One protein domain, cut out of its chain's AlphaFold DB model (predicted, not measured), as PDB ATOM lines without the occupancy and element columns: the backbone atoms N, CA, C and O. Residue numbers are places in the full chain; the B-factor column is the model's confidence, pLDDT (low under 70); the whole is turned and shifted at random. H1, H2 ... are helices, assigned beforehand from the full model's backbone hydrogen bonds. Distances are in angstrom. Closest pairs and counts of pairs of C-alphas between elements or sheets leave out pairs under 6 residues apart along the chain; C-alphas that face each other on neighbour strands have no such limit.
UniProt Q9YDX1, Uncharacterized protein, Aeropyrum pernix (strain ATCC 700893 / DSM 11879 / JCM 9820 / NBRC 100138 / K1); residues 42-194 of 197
ATOM      1  N   ILE A  42     153.171 131.363 235.688       88.06
ATOM      2  CA  ILE A  42     153.965 130.831 236.803       88.06
ATOM      3  C   ILE A  42     153.758 129.314 236.857       88.06
ATOM      4  O   ILE A  42     152.629 128.861 237.035       88.06
ATOM      5  N   HIS A  43     154.831 128.531 236.741       92.19
ATOM      6  CA  HIS A  43     154.760 127.082 236.925       92.19
ATOM      7  C   HIS A  43     154.749 126.745 238.429       92.19
ATOM      8  O   HIS A  43     155.740 127.042 239.103       92.19
ATOM      9  N   PRO A  44     153.704 126.095 238.984       93.19
ATOM     10  CA  PRO A  44     153.556 125.928 240.434       93.19
ATOM     11  C   PRO A  44     154.756 125.258 241.112       93.19
ATOM     12  O   PRO A  44     155.249 125.748 242.123       93.19
ATOM     13  N   ALA A  45     155.290 124.183 240.521       94.00
ATOM     14  CA  ALA A  45     156.445 123.484 241.087       94.00
ATOM     15  C   ALA A  45     157.716 124.355 241.109       94.00
ATOM     16  O   ALA A  45     158.439 124.366 242.102       94.00
ATOM     17  N   LEU A  46     157.967 125.131 240.045       93.62
ATOM     18  CA  LEU A  46     159.122 126.029 239.993       93.62
ATOM     19  C   LEU A  46     158.935 127.216 240.938       93.62
ATOM     20  O   LEU A  46     159.904 127.675 241.528       93.62
ATOM     21  N   ALA A  47     157.696 127.669 241.139       93.25
ATOM     22  CA  ALA A  47     157.382 128.718 242.096       93.25
ATOM     23  C   ALA A  47     157.662 128.285 243.540       93.25
ATOM     24  O   ALA A  47     158.205 129.072 244.309       93.25
ATOM     25  N   VAL A  48     157.347 127.035 243.897       96.50
ATOM     26  CA  VAL A  48     157.666 126.476 245.221       96.50
ATOM     27  C   VAL A  48     159.180 126.384 245.421       96.50
ATOM     28  O   VAL A  48     159.693 126.879 246.423       96.50
ATOM     29  N   VAL A  49     159.911 125.816 244.456       97.31
ATOM     30  CA  VAL A  49     161.380 125.698 244.533       97.31
ATOM     31  C   VAL A  49     162.046 127.077 244.550       97.31
ATOM     32  O   VAL A  49     162.915 127.342 245.377       97.31
ATOM     33  N   GLY A  50     161.610 127.979 243.673       96.44
ATOM     34  CA  GLY A  50     162.091 129.355 243.609       96.44
ATOM     35  C   GLY A  50     161.818 130.122 244.894       96.44
ATOM     36  O   GLY A  50     162.725 130.752 245.428       96.44
ATOM     37  N   GLY A  51     160.606 130.008 245.441       96.12
ATOM     38  CA  GLY A  51     160.233 130.598 246.726       96.12
ATOM     39  C   GLY A  51     161.083 130.075 247.884       96.12
ATOM     40  O   GLY A  51     161.523 130.866 248.717       96.12
ATOM     41  N   PHE A  52     161.395 128.776 247.901       97.69
ATOM     42  CA  PHE A  52     162.320 128.200 248.878       97.69
ATOM     43  C   PHE A  52     163.728 128.805 248.758       97.69
ATOM     44  O   PHE A  52     164.290 129.238 249.762       97.69
ATOM     45  N   ILE A  53     164.277 128.913 247.544       97.94
ATOM     46  CA  ILE A  53     165.604 129.513 247.313       97.94
ATOM     47  C   ILE A  53     165.616 131.007 247.679       97.94
ATOM     48  O   ILE A  53     166.583 131.480 248.275       97.94
ATOM     49  N   VAL A  54     164.538 131.748 247.398       97.56
ATOM     50  CA  VAL A  54     164.376 133.131 247.881       97.56
ATOM     51  C   VAL A  54     164.418 133.171 249.408       97.56
ATOM     52  O   VAL A  54     165.139 133.990 249.971       97.56
ATOM     53  N   GLY A  55     163.705 132.260 250.077       97.19
ATOM     54  CA  GLY A  55     163.740 132.123 251.532       97.19
ATOM     55  C   GLY A  55     165.149 131.862 252.071       97.19
ATOM     56  O   GLY A  55     165.550 132.491 253.049       97.19
ATOM     57  N   VAL A  56     165.930 131.008 251.400       97.44
ATOM     58  CA  VAL A  56     167.347 130.777 251.731       97.44
ATOM     59  C   VAL A  56     168.161 132.065 251.594       97.44
ATOM     60  O   VAL A  56     168.868 132.426 252.529       97.44
ATOM     61  N   GLY A  57     168.023 132.800 250.488       96.69
ATOM     62  CA  GLY A  57     168.744 134.063 250.300       96.69
ATOM     63  C   GLY A  57     168.370 135.139 251.330       96.69
ATOM     64  O   GLY A  57     169.236 135.875 251.800       96.69
ATOM     65  N   VAL A  58     167.102 135.197 251.759       95.81
ATOM     66  CA  VAL A  58     166.678 136.061 252.875       95.81
ATOM     67  C   VAL A  58     167.341 135.619 254.180       95.81
ATOM     68  O   VAL A  58     167.851 136.464 254.913       95.81
ATOM     69  N   ALA A  59     167.382 134.316 254.468       95.50
ATOM     70  CA  ALA A  59     168.041 133.794 255.664       95.50
ATOM     71  C   ALA A  59     169.547 134.113 255.677       95.50
ATOM     72  O   ALA A  59     170.057 134.575 256.694       95.50
ATOM     73  N   GLU A  60     170.242 133.959 254.546       95.81
ATOM     74  CA  GLU A  60     171.655 134.338 254.383       95.81
ATOM     75  C   GLU A  60     171.891 135.842 254.607       95.81
ATOM     76  O   GLU A  60     172.879 136.247 255.234       95.81
ATOM     77  N   LEU A  61     170.976 136.685 254.117       93.62
ATOM     78  CA  LEU A  61     171.047 138.130 254.318       93.62
ATOM     79  C   LEU A  61     170.857 138.488 255.796       93.62
ATOM     80  O   LEU A  61     171.642 139.256 256.352       93.62
ATOM     81  N   LEU A  62     169.852 137.896 256.447       92.12
ATOM     82  CA  LEU A  62     169.602 138.087 257.876       92.12
ATOM     83  C   LEU A  62     170.778 137.591 258.719       92.12
ATOM     84  O   LEU A  62     171.207 138.302 259.623       92.12
ATOM     85  N   TYR A  63     171.345 136.431 258.384       92.25
ATOM     86  CA  TYR A  63     172.569 135.918 258.997       92.25
ATOM     87  C   TYR A  63     173.710 136.933 258.893       92.25
ATOM     88  O   TYR A  63     174.378 137.217 259.883       92.25
ATOM     89  N   THR A  64     173.877 137.570 257.733       91.50
ATOM     90  CA  THR A  64     174.879 138.629 257.563       91.50
ATOM     91  C   THR A  64     174.603 139.839 258.465       91.50
ATOM     92  O   THR A  64     175.530 140.401 259.051       91.50
ATOM     93  N   TYR A  65     173.334 140.208 258.643       89.56
ATOM     94  CA  TYR A  65     172.925 141.337 259.484       89.56
ATOM     95  C   TYR A  65     173.016 141.094 260.992       89.56
ATOM     96  O   TYR A  65     173.037 142.060 261.753       89.56
ATOM     97  N   ILE A  66     173.123 139.839 261.435       89.31
ATOM     98  CA  ILE A  66     173.439 139.522 262.837       89.31
ATOM     99  C   ILE A  66     174.849 140.019 263.190       89.31
ATOM    100  O   ILE A  66     175.069 140.525 264.287       89.31
ATOM    101  N   TYR A  67     175.790 139.916 262.250       88.12
ATOM    102  CA  TYR A  67     177.187 140.310 262.457       88.12
ATOM    103  C   TYR A  67     177.460 141.771 262.113       88.12
ATOM    104  O   TYR A  67     178.326 142.403 262.718       88.12
ATOM    105  N   PHE A  68     176.739 142.314 261.134       84.62
ATOM    106  CA  PHE A  68     177.024 143.632 260.588       84.62
ATOM    107  C   PHE A  68     175.772 144.484 260.524       84.62
ATOM    108  O   PHE A  68     174.785 144.121 259.888       84.62
ATOM    109  N   SER A  69     175.841 145.675 261.121       83.56
ATOM    110  CA  SER A  69     174.749 146.634 261.004       83.56
ATOM    111  C   SER A  69     174.508 146.980 259.525       83.56
ATOM    112  O   SER A  69     175.438 147.469 258.865       83.56
ATOM    113  N   PRO A  70     173.269 146.830 259.016       76.56
ATOM    114  CA  PRO A  70     172.917 147.193 257.645       76.56
ATOM    115  C   PRO A  70     173.304 148.633 257.302       76.56
ATOM    116  O   PRO A  70     173.706 148.930 256.182       76.56
ATOM    117  N   THR A  71     173.234 149.538 258.283       74.38
ATOM    118  CA  THR A  71     173.568 150.950 258.077       74.38
ATOM    119  C   THR A  71     175.052 151.174 257.819       74.38
ATOM    120  O   THR A  71     175.393 152.071 257.059       74.38
ATOM    121  N   THR A  72     175.918 150.390 258.468       76.88
ATOM    122  CA  THR A  72     177.376 150.519 258.347       76.88
ATOM    123  C   THR A  72     177.862 149.899 257.048       76.88
ATOM    124  O   THR A  72     178.671 150.495 256.348       76.88
ATOM    125  N   MET A  73     177.334 148.723 256.693       76.69
ATOM    126  CA  MET A  73     177.634 148.112 255.397       76.69
ATOM    127  C   MET A  73     177.277 149.062 254.264       76.69
ATOM    128  O   MET A  73     178.085 149.314 253.382       76.69
ATOM    129  N   LEU A  74     176.092 149.657 254.341       72.69
ATOM    130  CA  LEU A  74     175.598 150.474 253.254       72.69
ATOM    131  C   LEU A  74     176.258 151.854 253.179       72.69
ATOM    132  O   LEU A  74     176.458 152.354 252.074       72.69
ATOM    133  N   SER A  75     176.664 152.448 254.309       73.75
ATOM    134  CA  SER A  75     177.508 153.649 254.267       73.75
ATOM    135  C   SER A  75     178.845 153.365 253.588       73.75
ATOM    136  O   SER A  75     179.242 154.130 252.716       73.75
ATOM    137  N   ASN A  76     179.482 152.236 253.916       77.88
ATOM    138  CA  ASN A  76     180.759 151.854 253.316       77.88
ATOM    139  C   ASN A  76     180.608 151.598 251.808       77.88
ATOM    140  O   ASN A  76     181.396 152.111 251.020       77.88
ATOM    141  N   THR A  77     179.545 150.900 251.390       76.38
ATOM    142  CA  THR A  77     179.247 150.686 249.967       76.38
ATOM    143  C   THR A  77     179.028 152.005 249.220       76.38
ATOM    144  O   THR A  77     179.483 152.145 248.087       76.38
ATOM    145  N   ILE A  78     178.344 152.988 249.819       73.69
ATOM    146  CA  ILE A  78     178.152 154.306 249.192       73.69
ATOM    147  C   ILE A  78     179.480 155.039 249.052       73.69
ATOM    148  O   ILE A  78     179.741 155.580 247.980       73.69
ATOM    149  N   ASP A  79     180.302 155.055 250.099       78.19
ATOM    150  CA  ASP A  79     181.610 155.710 250.057       78.19
ATOM    151  C   ASP A  79     182.473 155.103 248.939       78.19
ATOM    152  O   ASP A  79     183.057 155.837 248.134       78.19
ATOM    153  N   ASP A  80     182.448 153.774 248.795       78.44
ATOM    154  CA  ASP A  80     183.139 153.078 247.713       78.44
ATOM    155  C   ASP A  80     182.554 153.430 246.336       78.44
ATOM    156  O   ASP A  80     183.317 153.770 245.427       78.44
ATOM    157  N   ILE A  81     181.224 153.432 246.167       78.00
ATOM    158  CA  ILE A  81     180.564 153.823 244.906       78.00
ATOM    159  C   ILE A  81     180.901 155.270 244.532       78.00
ATOM    160  O   ILE A  81     181.271 155.531 243.388       78.00
ATOM    161  N   VAL A  82     180.793 156.213 245.470       82.38
ATOM    162  CA  VAL A  82     181.083 157.636 245.239       82.38
ATOM    163  C   VAL A  82     182.535 157.818 244.816       82.38
ATOM    164  O   VAL A  82     182.815 158.566 243.878       82.38
ATOM    165  N   GLU A  83     183.461 157.102 245.445       80.56
ATOM    166  CA  GLU A  83     184.866 157.136 245.060       80.56
ATOM    167  C   GLU A  83     185.109 156.441 243.706       80.56
ATOM    168  O   GLU A  83     185.903 156.939 242.912       80.56
ATOM    169  N   ILE A  84     184.427 155.328 243.379       81.06
ATOM    170  CA  ILE A  84     184.491 154.673 242.045       81.06
ATOM    171  C   ILE A  84     184.035 155.642 240.964       81.06
ATOM    172  O   ILE A  84     184.745 155.859 239.982       81.06
ATOM    173  N   VAL A  85     182.872 156.255 241.153       83.69
ATOM    174  CA  VAL A  85     182.317 157.225 240.209       83.69
ATOM    175  C   VAL A  85     183.233 158.443 240.102       83.69
ATOM    176  O   VAL A  85     183.528 158.894 238.997       83.69
ATOM    177  N   GLY A  86     183.748 158.940 241.228       84.88
ATOM    178  CA  GLY A  86     184.695 160.051 241.259       84.88
ATOM    179  C   GLY A  86     185.999 159.759 240.511       84.88
ATOM    180  O   GLY A  86     186.537 160.657 239.865       84.88
ATOM    181  N   ASP A  87     186.498 158.525 240.563       83.19
ATOM    182  CA  ASP A  87     187.662 158.090 239.786       83.19
ATOM    183  C   ASP A  87     187.361 158.040 238.291       83.19
ATOM    184  O   ASP A  87     188.107 158.630 237.508       83.19
ATOM    185  N   ILE A  88     186.238 157.426 237.908       84.81
ATOM    186  CA  ILE A  88     185.799 157.331 236.510       84.81
ATOM    187  C   ILE A  88     185.646 158.728 235.895       84.81
ATOM    188  O   ILE A  88     186.177 158.987 234.816       84.81
ATOM    189  N   LEU A  89     184.991 159.655 236.601       88.88
ATOM    190  CA  LEU A  89     184.795 161.034 236.136       88.88
ATOM    191  C   LEU A  89     186.113 161.808 235.975       88.88
ATOM    192  O   LEU A  89     186.190 162.731 235.169       88.88
ATOM    193  N   LYS A  90     187.158 161.429 236.718       87.62
ATOM    194  CA  LYS A  90     188.511 162.004 236.611       87.62
ATOM    195  C   LYS A  90     189.395 161.270 235.595       87.62
ATOM    196  O   LYS A  90     190.586 161.565 235.520       87.62
ATOM    197  N   GLY A  91     188.859 160.295 234.856       85.50
ATOM    198  CA  GLY A  91     189.627 159.461 233.926       85.50
ATOM    199  C   GLY A  91     190.605 158.502 234.614       85.50
ATOM    200  O   GLY A  91     191.541 158.017 233.979       85.50
ATOM    201  N   ARG A  92     190.425 158.234 235.915       83.56
ATOM    202  CA  ARG A  92     191.239 157.280 236.678       83.56
ATOM    203  C   ARG A  92     190.610 155.893 236.628       83.56
ATOM    204  O   ARG A  92     189.394 155.736 236.670       83.56
ATOM    205  N   ALA A  93     191.460 154.874 236.570       83.19
ATOM    206  CA  ALA A  93     191.020 153.488 236.619       83.19
ATOM    207  C   ALA A  93     190.524 153.127 238.039       83.19
ATOM    208  O   ALA A  93     191.325 153.199 238.970       83.19
ATOM    209  N   PRO A  94     189.266 152.683 238.234       77.69
ATOM    210  CA  PRO A  94     188.694 152.450 239.569       77.69
ATOM    211  C   PRO A  94     189.356 151.304 240.357       77.69
ATOM    212  O   PRO A  94     189.289 151.278 241.584       77.69
ATOM    213  N   TRP A  95     190.046 150.388 239.669       77.69
ATOM    214  CA  TRP A  95     190.852 149.316 240.274       77.69
ATOM    215  C   TRP A  95     192.270 149.753 240.678       77.69
ATOM    216  O   TRP A  95     193.028 148.948 241.217       77.69
ATOM    217  N   LYS A  96     192.661 151.005 240.404       78.25
ATOM    218  CA  LYS A  96     193.933 151.596 240.840       78.25
ATOM    219  C   LYS A  96     193.642 152.756 241.793       78.25
ATOM    220  O   LYS A  96     193.453 153.878 241.322       78.25
ATOM    221  N   PRO A  97     193.598 152.506 243.112       68.75
ATOM    222  CA  PRO A  97     193.441 153.579 244.084       68.75
ATOM    223  C   PRO A  97     194.508 154.659 243.869       68.75
ATOM    224  O   PRO A  97     195.649 154.365 243.507       68.75
ATOM    225  N   GLY A  98     194.119 155.925 244.041       63.91
ATOM    226  CA  GLY A  98     195.021 157.054 243.826       63.91
ATOM    227  C   GLY A  98     196.253 156.993 244.734       63.91
ATOM    228  O   GLY A  98     196.192 156.468 245.841       63.91
ATOM    229  N   SER A  99     197.357 157.604 244.302       57.09
ATOM    230  CA  SER A  99     198.639 157.676 245.031       57.09
ATOM    231  C   SER A  99     198.560 158.244 246.456       57.09
ATOM    232  O   SER A  99     199.526 158.154 247.201       57.09
ATOM    233  N   ASN A 100     197.428 158.848 246.827       61.50
ATOM    234  CA  ASN A 100     197.198 159.492 248.118       61.50
ATOM    235  C   ASN A 100     196.483 158.569 249.119       61.50
ATOM    236  O   ASN A 100     196.095 159.028 250.193       61.50
ATOM    237  N   VAL A 101     196.241 157.300 248.768       68.88
ATOM    238  CA  VAL A 101     195.710 156.318 249.716       68.88
ATOM    239  C   VAL A 101     196.828 155.957 250.683       68.88
ATOM    240  O   VAL A 101     197.686 155.126 250.397       68.88
ATOM    241  N   GLU A 102     196.831 156.638 251.824       77.31
ATOM    242  CA  GLU A 102     197.683 156.294 252.949       77.31
ATOM    243  C   GLU A 102     197.306 154.884 253.403       77.31
ATOM    244  O   GLU A 102     196.176 154.633 253.837       77.31
ATOM    245  N   CYS A 103     198.236 153.943 253.255       81.12
ATOM    246  CA  CYS A 103     198.030 152.642 253.851       81.12
ATOM    247  C   CYS A 103     197.997 152.794 255.376       81.12
ATOM    248  O   CYS A 103     198.869 153.438 255.963       81.12
ATOM    249  N   ARG A 104     197.015 152.158 256.017       80.06
ATOM    250  CA  ARG A 104     196.910 152.089 257.472       80.06
ATOM    251  C   ARG A 104     196.737 150.646 257.911       80.06
ATOM    252  O   ARG A 104     196.112 149.841 257.218       80.06
ATOM    253  N   GLU A 105     197.239 150.330 259.098       73.06
ATOM    254  CA  GLU A 105     196.889 149.081 259.767       73.06
ATOM    255  C   GLU A 105     195.422 149.147 260.208       73.06
ATOM    256  O   GLU A 105     195.088 149.634 261.284       73.06
ATOM    257  N   HIS A 106     194.526 148.702 259.328       75.94
ATOM    258  CA  HIS A 106     193.122 148.489 259.649       75.94
ATOM    259  C   HIS A 106     192.883 147.023 260.003       75.94
ATOM    260  O   HIS A 106     193.413 146.121 259.352       75.94
ATOM    261  N   ASN A 107     192.023 146.788 260.994       80.00
ATOM    262  CA  ASN A 107     191.538 145.447 261.294       80.00
ATOM    263  C   ASN A 107     190.666 144.943 260.141       80.00
ATOM    264  O   ASN A 107     189.624 145.523 259.833       80.00
ATOM    265  N   ILE A 108     191.101 143.851 259.512       87.50
ATOM    266  CA  ILE A 108     190.337 143.151 258.482       87.50
ATOM    267  C   ILE A 108     189.322 142.266 259.188       87.50
ATOM    268  O   ILE A 108     189.695 141.372 259.947       87.50
ATOM    269  N   VAL A 109     188.040 142.500 258.927       87.88
ATOM    270  CA  VAL A 109     186.994 141.648 259.486       87.88
ATOM    271  C   VAL A 109     186.899 140.372 258.660       87.88
ATOM    272  O   VAL A 109     186.485 140.414 257.505       87.88
ATOM    273  N   ALA A 110     187.291 139.249 259.257       90.75
ATOM    274  CA  ALA A 110     187.273 137.926 258.629       90.75
ATOM    275  C   ALA A 110     186.369 136.914 259.353       90.75
ATOM    276  O   ALA A 110     186.338 135.746 258.969       90.75
ATOM    277  N   ASP A 111     185.620 137.369 260.356       89.50
ATOM    278  CA  ASP A 111     184.742 136.541 261.181       89.50
ATOM    279  C   ASP A 111     183.314 136.451 260.623       89.50
ATOM    280  O   ASP A 111     182.923 137.151 259.681       89.50
ATOM    281  N   GLY A 112     182.504 135.571 261.220       90.38
ATOM    282  CA  GLY A 112     181.094 135.439 260.862       90.38
ATOM    283  C   GLY A 112     180.925 135.005 259.397       90.38
ATOM    284  O   GLY A 112     181.596 134.066 258.967       90.38
ATOM    285  N   PRO A 113     180.066 135.653 258.597       94.12
ATOM    286  CA  PRO A 113     179.864 135.309 257.187       94.12
ATOM    287  C   PRO A 113     181.116 135.528 256.314       94.12
ATOM    288  O   PRO A 113     181.308 134.796 255.338       94.12
ATOM    289  N   TYR A 114     181.998 136.469 256.682       93.19
ATOM    290  CA  TYR A 114     183.234 136.753 255.938       93.19
ATOM    291  C   TYR A 114     184.275 135.636 256.040       93.19
ATOM    292  O   TYR A 114     185.218 135.600 255.252       93.19
ATOM    293  N   ARG A 115     184.094 134.674 256.955       93.25
ATOM    294  CA  ARG A 115     184.959 133.488 257.030       93.25
ATOM    295  C   ARG A 115     184.753 132.537 255.843       93.25
ATOM    296  O   ARG A 115     185.608 131.704 255.571       93.25
ATOM    297  N   CYS A 116     183.620 132.655 255.147       94.44
ATOM    298  CA  CYS A 116     183.178 131.697 254.132       94.44
ATOM    299  C   CYS A 116     183.083 132.284 252.719       94.44
ATOM    300  O   CYS A 116     183.256 131.553 251.742       94.44
ATOM    301  N   VAL A 117     182.804 133.583 252.595       96.25
ATOM    302  CA  VAL A 117     182.736 134.310 251.319       96.25
ATOM    303  C   VAL A 117     183.237 135.740 251.526       96.25
ATOM    304  O   VAL A 117     183.036 136.307 252.596       96.25
ATOM    305  N   ARG A 118     183.857 136.356 250.513       95.19
ATOM    306  CA  ARG A 118     184.343 137.748 250.630       95.19
ATOM    307  C   ARG A 118     183.222 138.779 250.614       95.19
ATOM    308  O   ARG A 118     183.363 139.818 251.240       95.19
ATOM    309  N   HIS A 119     182.123 138.488 249.916       94.19
ATOM    310  CA  HIS A 119     181.007 139.420 249.733       94.19
ATOM    311  C   HIS A 119     179.673 138.769 250.126       94.19
ATOM    312  O   HIS A 119     178.893 138.365 249.254       94.19
ATOM    313  N   PRO A 120     179.391 138.609 251.432       95.19
ATOM    314  CA  PRO A 120     178.223 137.858 251.895       95.19
ATOM    315  C   PRO A 120     176.888 138.517 251.540       95.19
ATOM    316  O   PRO A 120     175.966 137.821 251.123       95.19
ATOM    317  N   VAL A 121     176.798 139.850 251.585       92.50
ATOM    318  CA  VAL A 121     175.583 140.579 251.172       92.50
ATOM    319  C   VAL A 121     175.305 140.390 249.680       92.50
ATOM    320  O   VAL A 121     174.175 140.089 249.300       92.50
ATOM    321  N   TYR A 122     176.332 140.520 248.832       93.25
ATOM    322  CA  TYR A 122     176.197 140.309 247.386       93.25
ATOM    323  C   TYR A 122     175.805 138.861 247.078       93.25
ATOM    324  O   TYR A 122     174.970 138.616 246.209       93.25
ATOM    325  N   THR A 123     176.367 137.908 247.827       96.50
ATOM    326  CA  THR A 123     176.041 136.483 247.714       96.50
ATOM    327  C   THR A 123     174.577 136.217 248.070       96.50
ATOM    328  O   THR A 123     173.868 135.637 247.255       96.50
ATOM    329  N   ALA A 124     174.096 136.706 249.216       96.00
ATOM    330  CA  ALA A 124     172.707 136.536 249.644       96.00
ATOM    331  C   ALA A 124     171.709 137.186 248.666       96.00
ATOM    332  O   ALA A 124     170.699 136.586 248.289       96.00
ATOM    333  N   ALA A 125     172.020 138.400 248.193       94.12
ATOM    334  CA  ALA A 125     171.231 139.082 247.170       94.12
ATOM    335  C   ALA A 125     171.162 138.279 245.864       94.12
ATOM    336  O   ALA A 125     170.086 138.132 245.279       94.12
ATOM    337  N   LEU A 126     172.286 137.703 245.437       96.12
ATOM    338  CA  LEU A 126     172.334 136.833 244.270       96.12
ATOM    339  C   LEU A 126     171.495 135.560 244.464       96.12
ATOM    340  O   LEU A 126     170.732 135.212 243.563       96.12
ATOM    341  N   THR A 127     171.567 134.901 245.627       97.69
ATOM    342  CA  THR A 127     170.740 133.725 245.956       97.69
ATOM    343  C   THR A 127     169.249 134.031 245.792       97.69
ATOM    344  O   THR A 127     168.529 133.271 245.141       97.69
ATOM    345  N   MET A 128     168.789 135.183 246.301       97.06
ATOM    346  CA  MET A 128     167.391 135.608 246.154       97.06
ATOM    347  C   MET A 128     166.988 135.783 244.685       97.06
ATOM    348  O   MET A 128     165.930 135.309 244.273       97.06
ATOM    349  N   PHE A 129     167.828 136.426 243.869       96.12
ATOM    350  CA  PHE A 129     167.530 136.645 242.449       96.12
ATOM    351  C   PHE A 129     167.534 135.344 241.634       96.12
ATOM    352  O   PHE A 129     166.663 135.153 240.778       96.12
ATOM    353  N   LEU A 130     168.435 134.410 241.954       96.50
ATOM    354  CA  LEU A 130     168.444 133.073 241.357       96.50
ATOM    355  C   LEU A 130     167.155 132.309 241.692       96.50
ATOM    356  O   LEU A 130     166.545 131.731 240.793       96.50
ATOM    357  N   GLY A 131     166.670 132.370 242.937       96.62
ATOM    358  CA  GLY A 131     165.365 131.806 243.301       96.62
ATOM    359  C   GLY A 131     164.202 132.469 242.556       96.62
ATOM    360  O   GLY A 131     163.343 131.784 241.997       96.62
ATOM    361  N   ALA A 132     164.211 133.801 242.457       95.38
ATOM    362  CA  ALA A 132     163.196 134.559 241.723       95.38
ATOM    363  C   ALA A 132     163.156 134.206 240.223       95.38
ATOM    364  O   ALA A 132     162.077 134.212 239.628       95.38
ATOM    365  N   SER A 133     164.292 133.825 239.625       95.06
ATOM    366  CA  SER A 133     164.375 133.371 238.225       95.06
ATOM    367  C   SER A 133     163.566 132.109 237.924       95.06
ATOM    368  O   SER A 133     163.064 131.952 236.808       95.06
ATOM    369  N   LEU A 134     163.362 131.254 238.931       94.19
ATOM    370  CA  LEU A 134     162.511 130.067 238.820       94.19
ATOM    371  C   LEU A 134     161.021 130.409 238.943       94.19
ATOM    372  O   LEU A 134     160.181 129.709 238.386       94.19
ATOM    373  N   VAL A 135     160.682 131.501 239.634       93.56
ATOM    374  CA  VAL A 135     159.302 132.004 239.717       93.56
ATOM    375  C   VAL A 135     158.921 132.732 238.426       93.56
ATOM    376  O   VAL A 135     157.829 132.531 237.889       93.56
ATOM    377  N   LYS A 136     159.819 133.590 237.929       92.25
ATOM    378  CA  LYS A 136     159.647 134.374 236.703       92.25
ATOM    379  C   LYS A 136     160.963 134.495 235.933       92.25
ATOM    380  O   LYS A 136     161.926 135.089 236.409       92.25
ATOM    381  N   HIS A 137     160.963 134.022 234.690       89.81
ATOM    382  CA  HIS A 137     162.182 133.856 233.893       89.81
ATOM    383  C   HIS A 137     162.959 135.148 233.609       89.81
ATOM    384  O   HIS A 137     164.180 135.105 233.517       89.81
ATOM    385  N   TYR A 138     162.312 136.319 233.562       88.38
ATOM    386  CA  TYR A 138     163.024 137.588 233.356       88.38
ATOM    387  C   TYR A 138     163.994 137.943 234.501       88.38
ATOM    388  O   TYR A 138     164.913 138.739 234.297       88.38
ATOM    389  N   PHE A 139     163.853 137.343 235.691       92.25
ATOM    390  CA  PHE A 139     164.851 137.479 236.759       92.25
ATOM    391  C   PHE A 139     166.154 136.734 236.450       92.25
ATOM    392  O   PHE A 139     167.164 137.013 237.093       92.25
ATOM    393  N   LEU A 140     166.185 135.837 235.460       92.38
ATOM    394  CA  LEU A 140     167.430 135.231 234.984       92.38
ATOM    395  C   LEU A 140     168.366 136.303 234.416       92.38
ATOM    396  O   LEU A 140     169.548 136.335 234.756       92.38
ATOM    397  N   LEU A 141     167.824 137.228 233.619       92.31
ATOM    398  CA  LEU A 141     168.590 138.355 233.091       92.31
ATOM    399  C   LEU A 141     169.049 139.288 234.217       92.31
ATOM    400  O   LEU A 141     170.219 139.664 234.260       92.31
ATOM    401  N   ALA A 142     168.166 139.589 235.173       92.38
ATOM    402  CA  ALA A 142     168.535 140.371 236.353       92.38
ATOM    403  C   ALA A 142     169.670 139.699 237.150       92.38
ATOM    404  O   ALA A 142     170.617 140.368 237.556       92.38
ATOM    405  N   SER A 143     169.618 138.373 237.315       94.06
ATOM    406  CA  SER A 143     170.654 137.584 237.995       94.06
ATOM    407  C   SER A 143     171.988 137.647 237.252       94.06
ATOM    408  O   SER A 143     173.022 137.878 237.873       94.06
ATOM    409  N   ALA A 144     171.985 137.499 235.925       93.94
ATOM    410  CA  ALA A 144     173.196 137.590 235.111       93.94
ATOM    411  C   ALA A 144     173.844 138.983 235.201       93.94
ATOM    412  O   ALA A 144     175.057 139.094 235.400       93.94
ATOM    413  N   LEU A 145     173.034 140.045 235.126       91.94
ATOM    414  CA  LEU A 145     173.499 141.425 235.297       91.94
ATOM    415  C   LEU A 145     174.074 141.659 236.699       91.94
ATOM    416  O   LEU A 145     175.114 142.300 236.830       91.94
ATOM    417  N   MET A 146     173.445 141.099 237.733       92.38
ATOM    418  CA  MET A 146     173.931 141.171 239.114       92.38
ATOM    419  C   MET A 146     175.260 140.441 239.298       92.38
ATOM    420  O   MET A 146     176.163 140.996 239.915       92.38
ATOM    421  N   ILE A 147     175.426 139.241 238.732       94.69
ATOM    422  CA  ILE A 147     176.704 138.507 238.775       94.69
ATOM    423  C   ILE A 147     177.818 139.349 238.154       94.69
ATOM    424  O   ILE A 147     178.883 139.501 238.758       94.69
ATOM    425  N   ALA A 148     177.573 139.916 236.969       93.88
ATOM    426  CA  ALA A 148     178.544 140.773 236.299       93.88
ATOM    427  C   ALA A 148     178.865 142.015 237.146       93.88
ATOM    428  O   ALA A 148     180.033 142.273 237.440       93.88
ATOM    429  N   ALA A 149     177.837 142.736 237.601       91.12
ATOM    430  CA  ALA A 149     177.989 143.947 238.398       91.12
ATOM    431  C   ALA A 149     178.738 143.688 239.713       91.12
ATOM    432  O   ALA A 149     179.693 144.396 240.013       91.12
ATOM    433  N   TYR A 150     178.363 142.657 240.470       92.44
ATOM    434  CA  TYR A 150     178.985 142.324 241.754       92.44
ATOM    435  C   TYR A 150     180.389 141.752 241.613       92.44
ATOM    436  O   TYR A 150     181.224 141.978 242.483       92.44
ATOM    437  N   THR A 151     180.690 141.062 240.512       93.06
ATOM    438  CA  THR A 151     182.067 140.633 240.238       93.06
ATOM    439  C   THR A 151     182.953 141.838 239.946       93.06
ATOM    440  O   THR A 151     184.037 141.949 240.514       93.06
ATOM    441  N   ILE A 152     182.492 142.763 239.097       90.81
ATOM    442  CA  ILE A 152     183.239 143.981 238.754       90.81
ATOM    443  C   ILE A 152     183.418 144.865 239.994       90.81
ATOM    444  O   ILE A 152     184.543 145.242 240.321       90.81
ATOM    445  N   LEU A 153     182.326 145.145 240.710       88.44
ATOM    446  CA  LEU A 153     182.341 145.954 241.925       88.44
ATOM    447  C   LEU A 153     183.226 145.316 242.996       88.44
ATOM    448  O   LEU A 153     184.082 145.997 243.551       88.44
ATOM    449  N   GLY A 154     183.090 144.005 243.213       91.00
ATOM    450  CA  GLY A 154     183.916 143.261 244.156       91.00
ATOM    451  C   GLY A 154     185.402 143.333 243.812       91.00
ATOM    452  O   GLY A 154     186.217 143.526 244.702       91.00
ATOM    453  N   VAL A 155     185.788 143.267 242.533       91.06
ATOM    454  CA  VAL A 155     187.197 143.447 242.133       91.06
ATOM    455  C   VAL A 155     187.705 144.855 242.461       91.06
ATOM    456  O   VAL A 155     188.840 145.001 242.917       91.06
ATOM    457  N   PHE A 156     186.889 145.891 242.252       89.19
ATOM    458  CA  PHE A 156     187.278 147.274 242.558       89.19
ATOM    459  C   PHE A 156     187.385 147.511 244.067       89.19
ATOM    460  O   PHE A 156     188.371 148.088 244.531       89.19
ATOM    461  N   GLU A 157     186.410 147.016 244.825       88.31
ATOM    462  CA  GLU A 157     186.378 147.065 246.287       88.31
ATOM    463  C   GLU A 157     187.592 146.339 246.883       88.31
ATOM    464  O   GLU A 157     188.342 146.915 247.670       88.31
ATOM    465  N   GLU A 158     187.877 145.116 246.425       91.06
ATOM    466  CA  GLU A 158     189.022 144.326 246.887       91.06
ATOM    467  C   GLU A 158     190.362 145.013 246.596       91.06
ATOM    468  O   GLU A 158     191.235 145.035 247.464       91.06
ATOM    469  N   ALA A 159     190.539 145.604 245.408       89.25
ATOM    470  CA  ALA A 159     191.766 146.320 245.057       89.25
ATOM    471  C   ALA A 159     192.014 147.524 245.982       89.25
ATOM    472  O   ALA A 159     193.150 147.788 246.389       89.25
ATOM    473  N   ARG A 160     190.946 148.234 246.357       85.88
ATOM    474  CA  ARG A 160     191.010 149.380 247.271       85.88
ATOM    475  C   ARG A 160     191.246 148.971 248.709       85.88
ATOM    476  O   ARG A 160     192.113 149.554 249.355       85.88
ATOM    477  N   LEU A 161     190.524 147.963 249.194       88.19
ATOM    478  CA  LEU A 161     190.754 147.390 250.519       88.19
ATOM    479  C   LEU A 161     192.200 146.913 250.642       88.19
ATOM    480  O   LEU A 161     192.861 147.214 251.634       88.19
ATOM    481  N   ASN A 162     192.732 146.269 249.603       90.69
ATOM    482  CA  ASN A 162     194.119 145.826 249.581       90.69
ATOM    483  C   ASN A 162     195.118 146.991 249.647       90.69
ATOM    484  O   ASN A 162     196.068 146.934 250.426       90.69
ATOM    485  N   ALA A 163     194.887 148.074 248.903       87.12
ATOM    486  CA  ALA A 163     195.743 149.261 248.970       87.12
ATOM    487  C   ALA A 163     195.664 149.980 250.327       87.12
ATOM    488  O   ALA A 163     196.688 150.386 250.873       87.12
ATOM    489  N   ARG A 164     194.461 150.089 250.908       86.31
ATOM    490  CA  ARG A 164     194.236 150.704 252.229       86.31
ATOM    491  C   ARG A 164     194.848 149.900 253.381       86.31
ATOM    492  O   ARG A 164     195.084 150.477 254.437       86.31
ATOM    493  N   THR A 165     195.087 148.601 253.184       89.19
ATOM    494  CA  THR A 165     195.570 147.654 254.210       89.19
ATOM    495  C   THR A 165     196.988 147.131 253.954       89.19
ATOM    496  O   THR A 165     197.383 146.133 254.550       89.19
ATOM    497  N   CYS A 166     197.774 147.772 253.081       88.19
ATOM    498  CA  CYS A 166     199.160 147.372 252.772       88.19
ATOM    499  C   CYS A 166     199.274 145.933 252.245       88.19
ATOM    500  O   CYS A 166     200.266 145.259 252.496       88.19
ATOM    501  N   GLY A 167     198.265 145.426 251.537       88.00
ATOM    502  CA  GLY A 167     198.280 144.048 251.043       88.00
ATOM    503  C   GLY A 167     197.689 143.008 252.001       88.00
ATOM    504  O   GLY A 167     197.340 141.915 251.554       88.00
ATOM    505  N   LYS A 168     197.492 143.343 253.286       89.75
ATOM    506  CA  LYS A 168     197.002 142.388 254.299       89.75
ATOM    507  C   LYS A 168     195.620 141.823 253.959       89.75
ATOM    508  O   LYS A 168     195.302 140.692 254.315       89.75
ATOM    509  N   TYR A 169     194.778 142.585 253.257       92.06
ATOM    510  CA  TYR A 169     193.446 142.112 252.879       92.06
ATOM    511  C   TYR A 169     193.511 140.865 251.983       92.06
ATOM    512  O   TYR A 169     192.775 139.910 252.237       92.06
ATOM    513  N   MET A 170     194.420 140.805 250.998       91.75
ATOM    514  CA  MET A 170     194.601 139.581 250.200       91.75
ATOM    515  C   MET A 170     195.216 138.435 251.002       91.75
ATOM    516  O   MET A 170     194.836 137.286 250.779       91.75
ATOM    517  N   GLU A 171     196.110 138.722 251.947       91.62
ATOM    518  CA  GLU A 171     196.686 137.690 252.821       91.62
ATOM    519  C   GLU A 171     195.593 136.957 253.614       91.62
ATOM    520  O   GLU A 171     195.619 135.735 253.715       91.62
ATOM    521  N   VAL A 172     194.588 137.692 254.102       91.94
ATOM    522  CA  VAL A 172     193.504 137.148 254.939       91.94
ATOM    523  C   VAL A 172     192.333 136.566 254.132       91.94
ATOM    524  O   VAL A 172     191.576 135.744 254.653       91.94
ATOM    525  N   MET A 173     192.113 137.022 252.893       94.12
ATOM    526  CA  MET A 173     190.878 136.731 252.141       94.12
ATOM    527  C   MET A 173     191.062 135.924 250.852       94.12
ATOM    528  O   MET A 173     190.067 135.592 250.198       94.12
ATOM    529  N   SER A 174     192.300 135.638 250.448       92.62
ATOM    530  CA  SER A 174     192.606 135.002 249.156       92.62
ATOM    531  C   SER A 174     192.025 133.594 248.995       92.62
ATOM    532  O   SER A 174     191.664 133.214 247.879       92.62
ATOM    533  N   ASP A 175     191.877 132.851 250.089       93.81
ATOM    534  CA  ASP A 175     191.346 131.485 250.144       93.81
ATOM    535  C   ASP A 175     189.814 131.416 250.012       93.81
ATOM    536  O   ASP A 175     189.251 130.369 249.680       93.81
ATOM    537  N   LYS A 176     189.121 132.538 250.226       94.25
ATOM    538  CA  LYS A 176     187.658 132.595 250.200       94.25
ATOM    539  C   LYS A 176     187.136 132.885 248.795       94.25
ATOM    540  O   LYS A 176     187.683 133.739 248.085       94.25
ATOM    541  N   PRO A 177     186.027 132.259 248.371       95.56
ATOM    542  CA  PRO A 177     185.347 132.649 247.142       95.56
ATOM    543  C   PRO A 177     184.747 134.058 247.267       95.56
ATOM    544  O   PRO A 177     184.337 134.483 248.347       95.56
ATOM    545  N   ARG A 178     184.656 134.786 246.146       94.44
ATOM    546  CA  ARG A 178     184.013 136.113 246.114       94.44
ATOM    547  C   ARG A 178     182.510 136.027 246.333       94.44
ATOM    548  O   ARG A 178     181.981 136.648 247.248       94.44
ATOM    549  N   LEU A 179     181.860 135.247 245.471       94.88
ATOM    550  CA  LEU A 179     180.418 135.049 245.403       94.88
ATOM    551  C   LEU A 179     180.165 133.543 245.331       94.88
ATOM    552  O   LEU A 179     180.491 132.913 244.325       94.88
ATOM    553  N   ASN A 180     179.649 132.949 246.406       96.06
ATOM    554  CA  ASN A 180     179.299 131.528 246.422       96.06
ATOM    555  C   ASN A 180     178.161 131.257 247.424       96.06
ATOM    556  O   ASN A 180     178.433 131.131 248.622       96.06
ATOM    557  N   PRO A 181     176.909 131.137 246.943       94.50
ATOM    558  CA  PRO A 181     175.743 130.853 247.783       94.50
ATOM    559  C   PRO A 181     175.912 129.612 248.659       94.50
ATOM    560  O   PRO A 181     175.671 129.641 249.857       94.50
ATOM    561  N   LEU A 182     176.425 128.517 248.095       95.81
ATOM    562  CA  LEU A 182     176.557 127.259 248.830       95.81
ATOM    563  C   LEU A 182     177.569 127.363 249.976       95.81
ATOM    564  O   LEU A 182     177.354 126.780 251.040       95.81
ATOM    565  N   SER A 183     178.658 128.113 249.779       95.56
ATOM    566  CA  SER A 183     179.630 128.373 250.844       95.56
ATOM    567  C   SER A 183     179.012 129.170 251.991       95.56
ATOM    568  O   SER A 183     179.249 128.828 253.149       95.56
ATOM    569  N   LEU A 184     178.208 130.195 251.686       96.19
ATOM    570  CA  LEU A 184     177.535 131.015 252.696       96.19
ATOM    571  C   LEU A 184     176.473 130.211 253.456       96.19
ATOM    572  O   LEU A 184     176.501 130.181 254.689       96.19
ATOM    573  N   LEU A 185     175.619 129.477 252.740       95.94
ATOM    574  CA  LEU A 185     174.628 128.577 253.326       95.94
ATOM    575  C   LEU A 185     175.272 127.547 254.260       95.94
ATOM    576  O   LEU A 185     174.840 127.379 255.400       95.94
ATOM    577  N   LYS A 186     176.339 126.875 253.810       95.00
ATOM    578  CA  LYS A 186     177.063 125.888 254.626       95.00
ATOM    579  C   LYS A 186     177.645 126.519 255.892       95.00
ATOM    580  O   LYS A 186     177.629 125.881 256.944       95.00
ATOM    581  N   CYS A 187     178.143 127.748 255.787       94.31
ATOM    582  CA  CYS A 187     178.649 128.531 256.912       94.31
ATOM    583  C   CYS A 187     177.564 128.754 257.970       94.31
ATOM    584  O   CYS A 187     177.733 128.373 259.127       94.31
ATOM    585  N   MET A 188     176.431 129.306 257.531       94.75
ATOM    586  CA  MET A 188     175.280 129.618 258.372       94.75
ATOM    587  C   MET A 188     174.746 128.359 259.065       94.75
ATOM    588  O   MET A 188     174.551 128.354 260.276       94.75
ATOM    589  N   LEU A 189     174.559 127.264 258.320       94.19
ATOM    590  CA  LEU A 189     174.048 126.006 258.876       94.19
ATOM    591  C   LEU A 189     174.993 125.394 259.914       94.19
ATOM    592  O   LEU A 189     174.529 124.882 260.931       94.19
ATOM    593  N   ARG A 190     176.311 125.445 259.677       92.56
ATOM    594  CA  ARG A 190     177.307 124.928 260.627       92.56
ATOM    595  C   ARG A 190     177.261 125.689 261.949       92.56
ATOM    596  O   ARG A 190     177.327 125.067 263.004       92.56
ATOM    597  N   GLU A 191     177.135 127.007 261.881       90.69
ATOM    598  CA  GLU A 191     177.080 127.853 263.068       90.69
ATOM    599  C   GLU A 191     175.774 127.666 263.851       90.69
ATOM    600  O   GLU A 191     175.810 127.492 265.067       90.69
ATOM    601  N   ILE A 192     174.631 127.585 263.157       88.50
ATOM    602  CA  ILE A 192     173.331 127.263 263.776       88.50
ATOM    603  C   ILE A 192     173.372 125.896 264.474       88.50
ATOM    604  O   ILE A 192     172.782 125.729 265.539       88.50
ATOM    605  N   ALA A 193     174.092 124.923 263.910       90.31
ATOM    606  CA  ALA A 193     174.268 123.598 264.500       90.31
ATOM    607  C   ALA A 193     175.217 123.568 265.720       90.31
ATOM    608  O   ALA A 193     175.522 122.486 266.219       90.31
ATOM    609  N   GLY A 194     175.708 124.719 266.197       81.88
ATOM    610  CA  GLY A 194     176.639 124.804 267.326       81.88
ATOM    611  C   GLY A 194     178.078 124.415 266.976       81.88
ATOM    612  O   GLY A 194     178.902 124.234 267.870       81.88
TER     613      GLY A 194
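AT A GLANCE: This is residues 42 to 194 of the 197 residues of an uncharacterized protein of Aeropyrum pernix (strain ATCC 700893 / DSM 11879 / JCM 9820 / NBRC 100138 / K1) (UniProt Q9YDX1). Three long helices, H1, H4 and H5, lie side by side in a row as one flat layer, each running opposite to its neighbour; H7 crosses H1 and H4 over one face, and H2 passes steeply across H5 on the other face, only loosely placed against it. The short helices H3 and H6 lie on the same side of the layer as H7, and the long link of residues 90 to 111 loops from H2 round the far end of H5 to H3. The printed part has 153 residues with seven named helices, H1 to H7 in order, and no named strand: its class is all helix. The whole is compact, with a radius of gyration of the C-alphas of 17.0 A, and spans 55 by 41 by 27 A.

HOW THE PARTS SIT: H1, residues 44 to 67, touches H4, residues 120 to 135, at a shallow tilt of 12 degrees, opposite ways; the closest C-alphas, of Gly 50 and Gly 131, are 4.1 A apart. H2, residues 70 to 89, meets H1 only through their link. H2 is close to but not clearly touching H5, residues 138 to 164, about perpendicular at 82 degrees, with the closest C-alphas, of Asp 80 and Glu 157, 7.0 A apart. H3, residues 112 to 115, touches residues 63 to 67 of H1, closest at the C-alphas of Thr 64 and Pro 113, 6.0 A. H4 and H5 form a helical hairpin at a shallow tilt of 7 degrees, closest at the C-alphas of Ser 133 and Phe 139, 4.4 A; H1 and H5 are apart. H5 and H6, residues 168 to 173, form another at 33 degrees, only just short of steep, closest at the C-alphas of Asn 162 and Tyr 169, 5.0 A. H7, residues 181 to 192, touches H4 at a steep tilt of 67 degrees, only just short of about perpendicular, with the C-alphas of Thr 123 and Pro 181 closest at 5.6 A. Every O i to N i+4 pair is within hydrogen-bond range in H2, H5, H6 and H7, against 19 of 20 in H1 and 10 of 12 in H4; H3 is too short for such a pair.

IN THESE COORDINATES: H1 begins at C-alpha 44, (153.556, 125.928, 240.434), and is 35.4 A long from first to last C-alpha. H2 measures 28.2 A, H3 5.8 A, H4 23.3 A, H5 38.8 A, H6 8.6 A and H7 16.6 A. H5 begins at C-alpha 138, (163.024, 137.588, 233.356), and H7 ends at C-alpha 192, (173.331, 127.263, 263.776).

THE WHOLE: The two C-alphas farthest apart, of Pro 44 and Asn 100, are 55.6 A apart. The printed part has no cut, and the link from H2 to H3 is long. Mean pLDDT of the printed part is 88.9; residues 97 to 101 are under 70.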